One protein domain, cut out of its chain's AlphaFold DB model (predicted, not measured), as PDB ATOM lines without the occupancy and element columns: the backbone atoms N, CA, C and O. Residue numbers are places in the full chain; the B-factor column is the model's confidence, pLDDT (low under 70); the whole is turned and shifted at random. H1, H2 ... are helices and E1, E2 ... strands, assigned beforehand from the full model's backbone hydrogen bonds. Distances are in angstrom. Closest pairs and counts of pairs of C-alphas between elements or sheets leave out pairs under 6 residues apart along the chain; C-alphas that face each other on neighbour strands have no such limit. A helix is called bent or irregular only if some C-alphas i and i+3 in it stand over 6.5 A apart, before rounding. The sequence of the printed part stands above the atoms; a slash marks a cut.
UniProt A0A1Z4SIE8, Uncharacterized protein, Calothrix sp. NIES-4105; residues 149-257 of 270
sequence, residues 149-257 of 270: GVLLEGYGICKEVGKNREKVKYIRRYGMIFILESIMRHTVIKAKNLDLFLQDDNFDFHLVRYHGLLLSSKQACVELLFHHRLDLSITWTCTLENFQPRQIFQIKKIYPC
ATOM      1  N   GLY A 149     112.335 121.904  73.381       83.25
ATOM      2  CA  GLY A 149     112.056 120.467  73.386       83.25
ATOM      3  C   GLY A 149     110.629 120.086  73.782       83.25
ATOM      4  O   GLY A 149     110.293 118.911  73.722       83.25
ATOM      5  N   VAL A 150     109.771 121.053  74.119       88.19
ATOM      6  CA  VAL A 150     108.368 120.805  74.481       88.19
ATOM      7  C   VAL A 150     107.459 120.992  73.266       88.19
ATOM      8  O   VAL A 150     107.559 121.999  72.558       88.19
ATOM      9  N   LEU A 151     106.549 120.039  73.046       92.25
ATOM     10  CA  LEU A 151     105.473 120.158  72.064       92.25
ATOM     11  C   LEU A 151     104.405 121.129  72.575       92.25
ATOM     12  O   LEU A 151     103.821 120.926  73.638       92.25
ATOM     13  N   LEU A 152     104.146 122.180  71.807       91.69
ATOM     14  CA  LEU A 152     103.209 123.244  72.146       91.69
ATOM     15  C   LEU A 152     102.140 123.387  71.062       91.69
ATOM     16  O   LEU A 152     102.342 123.029  69.900       91.69
ATOM     17  N   GLU A 153     101.011 123.975  71.443       90.81
ATOM     18  CA  GLU A 153      99.940 124.358  70.527       90.81
ATOM     19  C   GLU A 153      99.813 125.881  70.477       90.81
ATOM     20  O   GLU A 153     100.042 126.589  71.461       90.81
ATOM     21  N   GLY A 154      99.492 126.411  69.303       86.31
ATOM     22  CA  GLY A 154      99.346 127.845  69.097       86.31
ATOM     23  C   GLY A 154      98.620 128.166  67.803       86.31
ATOM     24  O   GLY A 154      97.948 127.316  67.222       86.31
ATOM     25  N   TYR A 155      98.769 129.408  67.348       81.44
ATOM     26  CA  TYR A 155      98.139 129.895  66.126       81.44
ATOM     27  C   TYR A 155      99.194 130.357  65.118       81.44
ATOM     28  O   TYR A 155      99.992 131.245  65.418       81.44
ATOM     29  N   GLY A 156      99.193 129.758  63.928       70.69
ATOM     30  CA  GLY A 156     100.034 130.125  62.790       70.69
ATOM     31  C   GLY A 156      99.312 131.050  61.808       70.69
ATOM     32  O   GLY A 156      98.087 131.165  61.825       70.69
ATOM     33  N   ILE A 157     100.080 131.709  60.935       65.81
ATOM     34  CA  ILE A 157      99.544 132.564  59.865       65.81
ATOM     35  C   ILE A 157      98.975 131.674  58.752       65.81
ATOM     36  O   ILE A 157      99.709 130.867  58.165       65.81
ATOM     37  N   CYS A 158      97.684 131.846  58.456       65.00
ATOM     38  CA  CYS A 158      96.995 131.160  57.367       65.00
ATOM     39  C   CYS A 158      97.199 131.924  56.047       65.00
ATOM     40  O   CYS A 158      97.249 133.152  56.039       65.00
ATOM     41  N   LYS A 159      97.356 131.198  54.933       61.59
ATOM     42  CA  LYS A 159      97.453 131.792  53.585       61.59
ATOM     43  C   LYS A 159      96.087 131.917  52.891       61.59
ATOM     44  O   LYS A 159      96.027 132.477  51.802       61.59
ATOM     45  N   GLU A 160      95.019 131.383  53.483       67.38
ATOM     46  CA  GLU A 160      93.671 131.431  52.913       67.38
ATOM     47  C   GLU A 160      93.046 132.819  53.091       67.38
ATOM     48  O   GLU A 160      93.066 133.400  54.178       67.38
ATOM     49  N   VAL A 161      92.450 133.338  52.016       57.88
ATOM     50  CA  VAL A 161      91.723 134.611  52.034       57.88
ATOM     51  C   VAL A 161      90.547 134.501  53.015       57.88
ATOM     52  O   VAL A 161      89.716 133.607  52.896       57.88
ATOM     53  N   GLY A 162      90.488 135.398  54.005       64.50
ATOM     54  CA  GLY A 162      89.416 135.448  55.011       64.50
ATOM     55  C   GLY A 162      89.696 134.711  56.329       64.50
ATOM     56  O   GLY A 162      88.922 134.870  57.274       64.50
ATOM     57  N   LYS A 163      90.807 133.968  56.460       65.00
ATOM     58  CA  LYS A 163      91.237 133.371  57.739       65.00
ATOM     59  C   LYS A 163      92.552 133.980  58.210       65.00
ATOM     60  O   LYS A 163      93.582 133.844  57.566       65.00
ATOM     61  N   ASN A 164      92.542 134.588  59.395       61.84
ATOM     62  CA  ASN A 164      93.744 135.224  59.945       61.84
ATOM     63  C   ASN A 164      94.674 134.242  60.682       61.84
ATOM     64  O   ASN A 164      95.857 134.540  60.854       61.84
ATOM     65  N   ARG A 165      94.158 133.099  61.169       75.12
ATOM     66  CA  ARG A 165      94.896 132.176  62.049       75.12
ATOM     67  C   ARG A 165      94.459 130.719  61.884       75.12
ATOM     68  O   ARG A 165      93.269 130.444  61.800       75.12
ATOM     69  N   GLU A 166      95.419 129.803  61.931       82.56
ATOM     70  CA  GLU A 166      95.209 128.348  61.949       82.56
ATOM     71  C   GLU A 166      95.821 127.755  63.224       82.56
ATOM     72  O   GLU A 166      96.893 128.198  63.642       82.56
ATOM     73  N   LYS A 167      95.164 126.779  63.865       87.69
ATOM     74  CA  LYS A 167      95.763 126.073  65.008       87.69
ATOM     75  C   LYS A 167      96.900 125.186  64.517       87.69
ATOM     76  O   LYS A 167      96.695 124.349  63.648       87.69
ATOM     77  N   VAL A 168      98.081 125.350  65.098       90.38
ATOM     78  CA  VAL A 168      99.282 124.608  64.706       90.38
ATOM     79  C   VAL A 168      99.979 124.027  65.924       90.38
ATOM     80  O   VAL A 168     100.004 124.642  66.994       90.38
ATOM     81  N   LYS A 169     100.591 122.858  65.737       93.69
ATOM     82  CA  LYS A 169     101.559 122.308  66.684       93.69
ATOM     83  C   LYS A 169     102.937 122.863  66.364       93.69
ATOM     84  O   LYS A 169     103.284 123.028  65.193       93.69
ATOM     85  N   TYR A 170     103.719 123.164  67.390       93.12
ATOM     86  CA  TYR A 170     105.080 123.640  67.202       93.12
ATOM     87  C   TYR A 170     106.011 123.205  68.328       93.12
ATOM     88  O   TYR A 170     105.584 122.997  69.460       93.12
ATOM     89  N   ILE A 171     107.298 123.102  68.013       91.81
ATOM     90  CA  ILE A 171     108.372 122.881  68.986       91.81
ATOM     91  C   ILE A 171     109.355 124.040  68.883       91.81
ATOM     92  O   ILE A 171     109.688 124.498  67.787       91.81
ATOM     93  N   ARG A 172     109.834 124.510  70.035       89.12
ATOM     94  CA  ARG A 172     111.003 125.389  70.101       89.12
ATOM     95  C   ARG A 172     112.246 124.532  70.255       89.12
ATOM     96  O   ARG A 172     112.294 123.674  71.133       89.12
ATOM     97  N   ARG A 173     113.245 124.746  69.410       86.31
ATOM     98  CA  ARG A 173     114.526 124.043  69.490       86.31
ATOM     99  C   ARG A 173     115.596 124.928  68.871       86.31
ATOM    100  O   ARG A 173     115.361 125.498  67.807       86.31
ATOM    101  N   TYR A 174     116.753 125.047  69.513       79.94
ATOM    102  CA  TYR A 174     117.915 125.728  68.937       79.94
ATOM    103  C   TYR A 174     117.656 127.196  68.551       79.94
ATOM    104  O   TYR A 174     118.128 127.666  67.517       79.94
ATOM    105  N   GLY A 175     116.848 127.920  69.331       80.62
ATOM    106  CA  GLY A 175     116.460 129.299  68.994       80.62
ATOM    107  C   GLY A 175     115.512 129.431  67.793       80.62
ATOM    108  O   GLY A 175     115.309 130.537  67.288       80.62
ATOM    109  N   MET A 176     114.905 128.331  67.343       86.12
ATOM    110  CA  MET A 176     113.942 128.283  66.242       86.12
ATOM    111  C   MET A 176     112.600 127.703  66.696       86.12
ATOM    112  O   MET A 176     112.519 126.908  67.630       86.12
ATOM    113  N   ILE A 177     111.540 128.096  65.997       88.69
ATOM    114  CA  ILE A 177     110.176 127.587  66.113       88.69
ATOM    115  C   ILE A 177     109.908 126.732  64.875       88.69
ATOM    116  O   ILE A 177     109.887 127.241  63.753       88.69
ATOM    117  N   PHE A 178     109.663 125.446  65.085       90.06
ATOM    118  CA  PHE A 178     109.316 124.495  64.038       90.06
ATOM    119  C   PHE A 178     107.814 124.263  64.050       90.06
ATOM    120  O   PHE A 178     107.283 123.802  65.056       90.06
ATOM    121  N   ILE A 179     107.134 124.578  62.949       92.25
ATOM    122  CA  ILE A 179     105.715 124.263  62.763       92.25
ATOM    123  C   ILE A 179     105.596 122.830  62.256       92.25
ATOM    124  O   ILE A 179     106.249 122.462  61.276       92.25
ATOM    125  N   LEU A 180     104.754 122.051  62.925       94.12
ATOM    126  CA  LEU A 180     104.703 120.600  62.817       94.12
ATOM    127  C   LEU A 180     103.361 120.121  62.269       94.12
ATOM    128  O   LEU A 180     102.303 120.607  62.670       94.12
ATOM    129  N   GLU A 181     103.418 119.110  61.411       94.19
ATOM    130  CA  GLU A 181     102.263 118.330  60.972       94.19
ATOM    131  C   GLU A 181     102.470 116.866  61.359       94.19
ATOM    132  O   GLU A 181     103.543 116.310  61.136       94.19
ATOM    133  N   SER A 182     101.455 116.238  61.953       94.12
ATOM    134  CA  SER A 182     101.520 114.813  62.281       94.12
ATOM    135  C   SER A 182     101.554 113.991  61.000       94.12
ATOM    136  O   SER A 182     100.725 114.191  60.116       94.12
ATOM    137  N   ILE A 183     102.467 113.030  60.924       95.81
ATOM    138  CA  ILE A 183     102.595 112.144  59.766       95.81
ATOM    139  C   ILE A 183     102.600 110.685  60.217       95.81
ATOM    140  O   ILE A 183     103.035 110.352  61.316       95.81
ATOM    141  N   MET A 184     102.089 109.801  59.368       94.12
ATOM    142  CA  MET A 184     102.029 108.376  59.664       94.12
ATOM    143  C   MET A 184     103.350 107.685  59.316       94.12
ATOM    144  O   MET A 184     104.017 108.023  58.336       94.12
ATOM    145  N   ARG A 185     103.694 106.637  60.072       92.75
ATOM    146  CA  ARG A 185     104.912 105.836  59.860       92.75
ATOM    147  C   ARG A 185     105.045 105.311  58.429       92.75
ATOM    148  O   ARG A 185     106.120 105.392  57.843       92.75
ATOM    149  N   HIS A 186     103.957 104.811  57.843       91.44
ATOM    150  CA  HIS A 186     103.973 104.298  56.471       91.44
ATOM    151  C   HIS A 186     104.303 105.391  55.441       91.44
ATOM    152  O   HIS A 186     104.918 105.103  54.415       91.44
ATOM    153  N   THR A 187     103.916 106.641  55.705       93.25
ATOM    154  CA  THR A 187     104.233 107.782  54.842       93.25
ATOM    155  C   THR A 187     105.717 108.116  54.928       93.25
ATOM    156  O   THR A 187     106.331 108.363  53.895       93.25
ATOM    157  N   VAL A 188     106.312 108.048  56.127       92.31
ATOM    158  CA  VAL A 188     107.763 108.216  56.308       92.31
ATOM    159  C   VAL A 188     108.526 107.162  55.522       92.31
ATOM    160  O   VAL A 188     109.375 107.520  54.721       92.31
ATOM    161  N   ILE A 189     108.180 105.881  55.674       91.56
ATOM    162  CA  ILE A 189     108.880 104.766  55.008       91.56
ATOM    163  C   ILE A 189     108.912 104.946  53.481       91.56
ATOM    164  O   ILE A 189     109.929 104.663  52.851       91.56
ATOM    165  N   LYS A 190     107.818 105.444  52.891       91.00
ATOM    166  CA  LYS A 190     107.698 105.685  51.443       91.00
ATOM    167  C   LYS A 190     108.381 106.972  50.967       91.00
ATOM    168  O   LYS A 190     108.596 107.130  49.768       91.00
ATOM    169  N   ALA A 191     108.676 107.900  51.871       91.06
ATOM    170  CA  ALA A 191     109.299 109.173  51.541       91.06
ATOM    171  C   ALA A 191     110.821 109.039  51.357       91.06
ATOM    172  O   ALA A 191     111.427 108.005  51.633       91.06
ATOM    173  N   LYS A 192     111.449 110.124  50.896       87.81
ATOM    174  CA  LYS A 192     112.905 110.316  50.886       87.81
ATOM    175  C   LYS A 192     113.211 111.765  51.253       87.81
ATOM    176  O   LYS A 192     112.431 112.648  50.902       87.81
ATOM    177  N   ASN A 193     114.343 111.996  51.915       87.38
ATOM    178  CA  ASN A 193     114.837 113.328  52.293       87.38
ATOM    179  C   ASN A 193     113.800 114.187  53.041       87.38
ATOM    180  O   ASN A 193     113.449 115.283  52.605       87.38
ATOM    181  N   LEU A 194     113.297 113.677  54.165       91.06
ATOM    182  CA  LEU A 194     112.230 114.308  54.936       91.06
ATOM    183  C   LEU A 194     112.736 114.765  56.308       91.06
ATOM    184  O   LEU A 194     113.314 113.979  57.056       91.06
ATOM    185  N   ASP A 195     112.508 116.038  56.635       90.38
ATOM    186  CA  ASP A 195     112.866 116.614  57.934       90.38
ATOM    187  C   ASP A 195     111.749 116.332  58.956       90.38
ATOM    188  O   ASP A 195     110.582 116.690  58.751       90.38
ATOM    189  N   LEU A 196     112.119 115.670  60.052       93.31
ATOM    190  CA  LEU A 196     111.230 115.073  61.040       93.31
ATOM    191  C   LEU A 196     111.581 115.496  62.466       93.31
ATOM    192  O   LEU A 196     112.750 115.642  62.821       93.31
ATOM    193  N   PHE A 197     110.551 115.573  63.302       93.88
ATOM    194  CA  PHE A 197     110.678 115.352  64.737       93.88
ATOM    195  C   PHE A 197     110.122 113.977  65.087       93.88
ATOM    196  O   PHE A 197     108.974 113.662  64.758       93.88
ATOM    197  N   LEU A 198     110.935 113.178  65.767       93.81
ATOM    198  CA  LEU A 198     110.558 111.865  66.278       93.81
ATOM    199  C   LEU A 198     110.515 111.921  67.795       93.81
ATOM    200  O   LEU A 198     111.485 112.359  68.405       93.81
ATOM    201  N   GLN A 199     109.402 111.498  68.389       93.31
ATOM    202  CA  GLN A 199     109.317 111.317  69.832       93.31
ATOM    203  C   GLN A 199     109.678 109.879  70.192       93.31
ATOM    204  O   GLN A 199     109.045 108.947  69.684       93.31
ATOM    205  N   ASP A 200     110.670 109.711  71.057       89.25
ATOM    206  CA  ASP A 200     111.046 108.405  71.592       89.25
ATOM    207  C   ASP A 200     110.191 108.002  72.809       89.25
ATOM    208  O   ASP A 200     109.237 108.686  73.195       89.25
ATOM    209  N   ASP A 201     110.531 106.866  73.416       88.50
ATOM    210  CA  ASP A 201     109.826 106.333  74.582       88.50
ATOM    211  C   ASP A 201     110.035 107.133  75.870       88.50
ATOM    212  O   ASP A 201     109.192 107.063  76.768       88.50
ATOM    213  N   ASN A 202     111.093 107.943  75.937       87.44
ATOM    214  CA  ASN A 202     111.374 108.858  77.042       87.44
ATOM    215  C   ASN A 202     110.642 110.197  76.890       87.44
ATOM    216  O   ASN A 202     110.836 111.098  77.703       87.44
ATOM    217  N   PHE A 203     109.764 110.314  75.887       85.00
ATOM    218  CA  PHE A 203     109.081 111.545  75.489       85.00
ATOM    219  C   PHE A 203     110.015 112.624  74.931       85.00
ATOM    220  O   PHE A 203     109.559 113.752  74.703       85.00
ATOM    221  N   ASP A 204     111.269 112.281  74.638       85.56
ATOM    222  CA  ASP A 204     112.232 113.199  74.059       85.56
ATOM    223  C   ASP A 204     112.009 113.319  72.555       85.56
ATOM    224  O   ASP A 204     111.813 112.345  71.825       85.56
ATOM    225  N   PHE A 205     112.037 114.561  72.079       89.06
ATOM    226  CA  PHE A 205     111.949 114.859  70.660       89.06
ATOM    227  C   PHE A 205     113.339 114.922  70.036       89.06
ATOM    228  O   PHE A 205     114.203 115.668  70.497       89.06
ATOM    229  N   HIS A 206     113.519 114.224  68.922       87.94
ATOM    230  CA  HIS A 206     114.751 114.219  68.145       87.94
ATOM    231  C   HIS A 206     114.520 114.863  66.784       87.94
ATOM    232  O   HIS A 206     113.608 114.468  66.056       87.94
ATOM    233  N   LEU A 207     115.339 115.861  66.443       88.81
ATOM    234  CA  LEU A 207     115.280 116.555  65.158       88.81
ATOM    235  C   LEU A 207     116.190 115.855  64.140       88.81
ATOM    236  O   LEU A 207     117.417 115.947  64.227       88.81
ATOM    237  N   VAL A 208     115.598 115.236  63.120       89.44
ATOM    238  CA  VAL A 208     116.348 114.470  62.119       89.44
ATOM    239  C   VAL A 208     115.928 114.698  60.690       89.44
ATOM    240  O   VAL A 208     114.812 115.108  60.396       89.44
ATOM    241  N   ARG A 209     116.846 114.366  59.790       90.81
ATOM    242  CA  ARG A 209     116.580 114.155  58.378       90.81
ATOM    243  C   ARG A 209     116.548 112.661  58.089       90.81
ATOM    244  O   ARG A 209     117.561 111.980  58.218       90.81
ATOM    245  N   TYR A 210     115.392 112.164  57.674       92.62
ATOM    246  CA  TYR A 210     115.253 110.827  57.112       92.62
ATOM    247  C   TYR A 210     115.675 110.843  55.642       92.62
ATOM    248  O   TYR A 210     115.105 111.584  54.841       92.62
ATOM    249  N   HIS A 211     116.658 110.027  55.276       90.19
ATOM    250  CA  HIS A 211     117.180 109.973  53.909       90.19
ATOM    251  C   HIS A 211     116.502 108.900  53.055       90.19
ATOM    252  O   HIS A 211     116.291 109.111  51.859       90.19
ATOM    253  N   GLY A 212     116.108 107.780  53.657       92.00
ATOM    254  CA  GLY A 212     115.488 106.674  52.942       92.00
ATOM    255  C   GLY A 212     115.810 105.322  53.562       92.00
ATOM    256  O   GLY A 212     116.340 105.231  54.671       92.00
ATOM    257  N   LEU A 213     115.494 104.277  52.802       91.31
ATOM    258  CA  LEU A 213     115.787 102.893  53.147       91.31
ATOM    259  C   LEU A 213     117.186 102.500  52.660       91.31
ATOM    260  O   LEU A 213     117.585 102.852  51.548       91.31
ATOM    261  N   LEU A 214     117.891 101.731  53.481       88.62
ATOM    262  CA  LEU A 214     119.151 101.069  53.178       88.62
ATOM    263  C   LEU A 214     118.968  99.555  53.281       88.62
ATOM    264  O   LEU A 214     118.237  99.060  54.137       88.62
ATOM    265  N   LEU A 215     119.667  98.819  52.422       84.19
ATOM    266  CA  LEU A 215     119.852  97.382  52.592       84.19
ATOM    267  C   LEU A 215     121.065  97.172  53.495       84.19
ATOM    268  O   LEU A 215     122.155  97.659  53.183       84.19
ATOM    269  N   SER A 216     120.867  96.489  54.620       80.25
ATOM    270  CA  SER A 216     121.957  96.203  55.546       80.25
ATOM    271  C   SER A 216     122.939  95.217  54.914       80.25
ATOM    272  O   SER A 216     122.555  94.250  54.257       80.25
ATOM    273  N   SER A 217     124.237  95.472  55.086       71.81
ATOM    274  CA  SER A 217     125.303  94.617  54.548       71.81
ATOM    275  C   SER A 217     125.598  93.406  55.434       71.81
ATOM    276  O   SER A 217     126.240  92.459  54.984       71.81
ATOM    277  N   LYS A 218     125.151  93.430  56.697       69.94
ATOM    278  CA  LYS A 218     125.453  92.401  57.708       69.94
ATOM    279  C   LYS A 218     124.316  91.404  57.921       69.94
ATOM    280  O   LYS A 218     124.565  90.281  58.346       69.94
ATOM    281  N   GLN A 219     123.084  91.811  57.649       65.38
ATOM    282  CA  GLN A 219     121.873  91.000  57.752       65.38
ATOM    283  C   GLN A 219     121.000  91.361  56.549       65.38
ATOM    284  O   GLN A 219     120.988  92.517  56.150       65.38
ATOM    285  N   ALA A 220     120.284  90.413  55.943       71.38
ATOM    286  CA  ALA A 220     119.387  90.687  54.814       71.38
ATOM    287  C   ALA A 220     118.113  91.437  55.270       71.38
ATOM    288  O   ALA A 220     116.993  90.969  55.080       71.38
ATOM    289  N   CYS A 221     118.284  92.578  55.934       82.94
ATOM    290  CA  CYS A 221     117.235  93.392  56.520       82.94
ATOM    291  C   CYS A 221     117.277  94.819  55.960       82.94
ATOM    292  O   CYS A 221     118.304  95.312  55.484       82.94
ATOM    293  N   VAL A 222     116.116  95.473  55.988       88.38
ATOM    294  CA  VAL A 222     115.959  96.859  55.549       88.38
ATOM    295  C   VAL A 222     116.064  97.778  56.761       88.38
ATOM    296  O   VAL A 222     115.319  97.639  57.738       88.38
ATOM    297  N   GLU A 223     116.971  98.742  56.671       92.00
ATOM    298  CA  GLU A 223     117.214  99.764  57.682       92.00
ATOM    299  C   GLU A 223     116.737 101.131  57.188       92.00
ATOM    300  O   GLU A 223     116.785 101.446  56.001       92.00
ATOM    301  N   LEU A 224     116.267 101.968  58.105       92.25
ATOM    302  CA  LEU A 224     115.986 103.374  57.854       92.25
ATOM    303  C   LEU A 224     117.228 104.194  58.193       92.25
ATOM    304  O   LEU A 224     117.788 104.038  59.278       92.25
ATOM    305  N   LEU A 225     117.618 105.096  57.295       92.44
ATOM    306  CA  LEU A 225     118.747 105.999  57.492       92.44
ATOM    307  C   LEU A 225     118.280 107.377  57.940       92.44
ATOM    308  O   LEU A 225     117.563 108.074  57.211       92.44
ATOM    309  N   PHE A 226     118.776 107.808  59.092       91.38
ATOM    310  CA  PHE A 226     118.544 109.143  59.614       91.38
ATOM    311  C   PHE A 226     119.862 109.846  59.910       91.38
ATOM    312  O   PHE A 226     120.876 109.224  60.219       91.38
ATOM    313  N   HIS A 227     119.833 111.164  59.793       87.31
ATOM    314  CA  HIS A 227     120.930 112.045  60.164       87.31
ATOM    315  C   HIS A 227     120.405 113.095  61.135       87.31
ATOM    316  O   HIS A 227     119.274 113.573  60.982       87.31
ATOM    317  N   HIS A 228     121.220 113.505  62.102       82.19
ATOM    318  CA  HIS A 228     120.881 114.651  62.932       82.19
ATOM    319  C   HIS A 228     120.809 115.909  62.058       82.19
ATOM    320  O   HIS A 228     121.726 116.221  61.300       82.19
ATOM    321  N   ARG A 229     119.713 116.672  62.133       77.44
ATOM    322  CA  ARG A 229     119.476 117.761  61.161       77.44
ATOM    323  C   ARG A 229     120.480 118.914  61.259       77.44
ATOM    324  O   ARG A 229     120.641 119.651  60.280       77.44
ATOM    325  N   LEU A 230     121.081 119.094  62.438       73.25
ATOM    326  CA  LEU A 230     122.109 120.105  62.721       73.25
ATOM    327  C   LEU A 230     123.537 119.555  62.771       73.25
ATOM    328  O   LEU A 230     124.454 120.336  63.013       73.25
ATOM    329  N   ASP A 231     123.727 118.252  62.563       71.38
ATOM    330  CA  ASP A 231     125.051 117.707  62.270       71.38
ATOM    331  C   ASP A 231     124.900 116.411  61.472       71.38
ATOM    332  O   ASP A 231     124.662 115.345  62.035       71.38
ATOM    333  N   LEU A 232     125.036 116.502  60.148       71.38
ATOM    334  CA  LEU A 232     124.893 115.341  59.267       71.38
ATOM    335  C   LEU A 232     125.998 114.292  59.464       71.38
ATOM    336  O   LEU A 232     125.851 113.172  58.986       71.38
ATOM    337  N   SER A 233     127.091 114.604  60.169       71.94
ATOM    338  CA  SER A 233     128.075 113.573  60.522       71.94
ATOM    339  C   SER A 233     127.534 112.586  61.560       71.94
ATOM    340  O   SER A 233     127.996 111.448  61.631       71.94
ATOM    341  N   ILE A 234     126.522 112.997  62.332       77.31
ATOM    342  CA  ILE A 234     125.835 112.146  63.294       77.31
ATOM    343  C   ILE A 234     124.731 111.400  62.554       77.31
ATOM    344  O   ILE A 234     123.668 111.948  62.244       77.31
ATOM    345  N   THR A 235     124.992 110.129  62.288       86.25
ATOM    346  CA  THR A 235     124.054 109.227  61.631       86.25
ATOM    347  C   THR A 235     123.525 108.205  62.618       86.25
ATOM    348  O   THR A 235     124.204 107.794  63.560       86.25
ATOM    349  N   TRP A 236     122.289 107.785  62.391       88.19
ATOM    350  CA  TRP A 236     121.745 106.615  63.050       88.19
ATOM    351  C   TRP A 236     120.965 105.784  62.042       88.19
ATOM    352  O   TRP A 236     120.336 106.314  61.118       88.19
ATOM    353  N   THR A 237     120.970 104.473  62.245       90.00
ATOM    354  CA  THR A 237     120.091 103.559  61.525       90.00
ATOM    355  C   THR A 237     119.229 102.783  62.503       90.00
ATOM    356  O   THR A 237     119.591 102.578  63.662       90.00
ATOM    357  N   CYS A 238     118.046 102.383  62.055       89.44
ATOM    358  CA  CYS A 238     117.221 101.429  62.783       89.44
ATOM    359  C   CYS A 238     116.533 100.491  61.798       89.44
ATOM    360  O   CYS A 238     116.194 100.890  60.682       89.44
ATOM    361  N   THR A 239     116.297  99.247  62.200       90.31
ATOM    362  CA  THR A 239     115.506  98.317  61.390       90.31
ATOM    363  C   THR A 239     114.062  98.801  61.286       90.31
ATOM    364  O   THR A 239     113.576  99.555  62.138       90.31
ATOM    365  N   LEU A 240     113.351  98.348  60.249       87.44
ATOM    366  CA  LEU A 240     111.920  98.623  60.125       87.44
ATOM    367  C   LEU A 240     111.155  98.208  61.381       87.44
ATOM    368  O   LEU A 240     110.344  98.995  61.849       87.44
ATOM    369  N   GLU A 241     111.427  97.032  61.945       86.88
ATOM    370  CA  GLU A 241     110.739  96.506  63.134       86.88
ATOM    371  C   GLU A 241     110.908  97.406  64.363       86.88
ATOM    372  O   GLU A 241     109.923  97.704  65.044       86.88
ATOM    373  N   ASN A 242     112.125  97.916  64.569       88.88
ATOM    374  CA  ASN A 242     112.486  98.766  65.704       88.88
ATOM    375  C   ASN A 242     112.063 100.229  65.527       88.88
ATOM    376  O   ASN A 242     112.128 101.008  66.475       88.88
ATOM    377  N   PHE A 243     111.616 100.633  64.334       91.31
ATOM    378  CA  PHE A 243     111.113 101.984  64.107       91.31
ATOM    379  C   PHE A 243     109.704 102.154  64.697       91.31
ATOM    380  O   PHE A 243     108.702 102.092  63.981       91.31
ATOM    381  N   GLN A 244     109.631 102.363  66.011       90.50
ATOM    382  CA  GLN A 244     108.387 102.512  66.781       90.50
ATOM    383  C   GLN A 244     108.338 103.854  67.539       90.50
ATOM    384  O   GLN A 244     108.198 103.867  68.758       90.50
ATOM    385  N   PRO A 245     108.472 105.007  66.856       92.31
ATOM    386  CA  PRO A 245     108.356 106.297  67.528       92.31
ATOM    387  C   PRO A 245     106.931 106.499  68.059       92.31
ATOM    388  O   PRO A 245     105.953 106.158  67.385       92.31
ATOM    389  N   ARG A 246     106.801 107.131  69.227       93.38
ATOM    390  CA  ARG A 246     105.494 107.457  69.822       93.38
ATOM    391  C   ARG A 246     104.705 108.438  68.973       93.38
ATOM    392  O   ARG A 246     103.496 108.303  68.798       93.38
ATOM    393  N   GLN A 247     105.399 109.453  68.469       94.69
ATOM    394  CA  GLN A 247     104.845 110.485  67.604       94.69
ATOM    395  C   GLN A 247     105.852 110.838  66.516       94.69
ATOM    396  O   GLN A 247     107.062 110.861  66.746       94.69
ATOM    397  N   ILE A 248     105.332 111.136  65.329       95.94
ATOM    398  CA  ILE A 248     106.121 111.541  64.172       95.94
ATOM    399  C   ILE A 248     105.528 112.834  63.632       95.94
ATOM    400  O   ILE A 248     104.339 112.900  63.303       95.94
ATOM    401  N   PHE A 249     106.373 113.847  63.495       96.38
ATOM    402  CA  PHE A 249     105.986 115.128  62.930       96.38
ATOM    403  C   PHE A 249     106.871 115.497  61.747       96.38
ATOM    404  O   PHE A 249     108.093 115.496  61.862       96.38
ATOM    405  N   GLN A 250     106.258 115.878  60.630       94.50
ATOM    406  CA  GLN A 250     106.941 116.548  59.530       94.50
ATOM    407  C   GLN A 250     107.054 118.046  59.823       94.50
ATOM    408  O   GLN A 250     106.101 118.686  60.274       94.50
ATOM    409  N   ILE A 251     108.208 118.627  59.504       91.31
ATOM    410  CA  ILE A 251     108.419 120.074  59.598       91.31
ATOM    411  C   ILE A 251     107.823 120.761  58.366       91.31
ATOM    412  O   ILE A 251     108.229 120.495  57.236       91.31
ATOM    413  N   LYS A 252     106.875 121.680  58.580       89.50
ATOM    414  CA  LYS A 252     106.247 122.474  57.507       89.50
ATOM    415  C   LYS A 252     106.918 123.818  57.287       89.50
ATOM    416  O   LYS A 252     107.057 124.266  56.153       89.50
ATOM    417  N   LYS A 253     107.249 124.505  58.380       85.69
ATOM    418  CA  LYS A 253     107.814 125.860  58.370       85.69
ATOM    419  C   LYS A 253     108.743 126.037  59.562       85.69
ATOM    420  O   LYS A 253     108.539 125.416  60.603       85.69
ATOM    421  N   ILE A 254     109.724 126.918  59.408       86.00
ATOM    422  CA  ILE A 254     110.689 127.266  60.450       86.00
ATOM    423  C   ILE A 254     110.696 128.786  60.593       86.00
ATOM    424  O   ILE A 254     110.748 129.503  59.594       86.00
ATOM    425  N   TYR A 255     110.645 129.268  61.829       84.75
ATOM    426  CA  TYR A 255     110.740 130.685  62.172       84.75
ATOM    427  C   TYR A 255     111.811 130.892  63.246       84.75
ATOM    428  O   TYR A 255     111.985 130.018  64.093       84.75
ATOM    429  N   PRO A 256     112.525 132.026  63.274       84.38
ATOM    430  CA  PRO A 256     113.383 132.346  64.408       84.38
ATOM    431  C   PRO A 256     112.550 132.657  65.661       84.38
ATOM    432  O   PRO A 256     111.476 133.257  65.579       84.38
ATOM    433  N   CYS A 257     113.069 132.306  66.837       84.88
ATOM    434  CA  CYS A 257     112.586 132.859  68.100       84.88
ATOM    435  C   CYS A 257     112.908 134.363  68.195       84.88
ATOM    436  O   CYS A 257     113.783 134.885  67.504       84.88
TER     437      CYS A 257
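This is residues 149 to 257 of the 270 residues of an uncharacterized protein of Calothrix sp. NIES-4105 (UniProt A0A1Z4SIE8). One long, strongly twisted sheet makes this rod-like domain: it is a folded sheet, bent back on itself at the hinge strand E8, with leaf E1 E2 E3 partly face to face with leaf E4 E5 E6 E7. The short helix H1 sits beside the strands near E5, and the links holding Gly 162 and Lys 218 lie at the two far ends of the rod. The printed part has 109 residues with one named helix and eight named strands, in the order E1 E2 E3 H1 E4 E5 E6 E7 E8. The sheet order is E1 - E2 - E3 - E8 - E4 - E5 - E6 - E7, all antiparallel, and the class is mostly strand. The whole is only just compact, close to loose, with a radius of gyration of the C-alphas of 15.5 A and spans of 55 by 26 by 23 A.

Find C-alpha 151 at (105.473, 120.158, 72.064), where E1 begins; it runs to residue 156. E2 holds residues 166 to 173, over 21.2 A, and E3 residues 176 to 182. Next come H1, residues 185 to 190, and E4, residues 194 to 199. E5, residues 205 to 215, is the longest strand at 26.4 A and bends by 67 degrees at residue 209. E6 is residues 222 to 228; E7, residues 231 to 239, spans 21.6 A and bends by 61 degrees at residue 234. E8, residues 247 to 256, spans 23.7 A, bends by 72 degrees at residue 252 and ends at C-alpha 256, (113.383, 132.346, 64.408).

Start at edge strand E1: N 152 and O 170 of E2 are 2.9 A apart, within hydrogen-bond range. E1 E2 E3 is a meander, each strand the antiparallel neighbour of the one before; N 171 of E2 and O 178 of E3 are 3.0 A apart. At the hinge, N 179 of E3 and O 253 of E8 are 2.9 A apart, and N 197 of E4 and O 249 of E8 2.8 A. E4 E5 E6 E7 is the second meander, with N 196 and O 208 at 2.8 A, N 209 and O 227 at 2.8 A, and N 226 and O 236 at 3.0 A; E7 is the other edge strand. E3, H1 and E4 form a split strand-helix-strand unit, two strands that follow each other among the strands of one sheet with a helix between them in the chain and E8 between them in the sheet, and its crossover is right-handed. H1 is on the sheet at a height of 6.8 A but over none of its strands; its closest C-alphas to E5 are those of Ile 189 and Gly 212, 7.2 A apart. In H1 every O i to N i+4 pair is within hydrogen-bond range.

The two C-alphas farthest apart, those of Gly 162 and Lys 218, are 56.2 A apart. The printed part has no cut and no long link. Look for low confidence, pLDDT under 70, at residues 157 to 164 and 218 to 219; the mean of the printed part is 85.7.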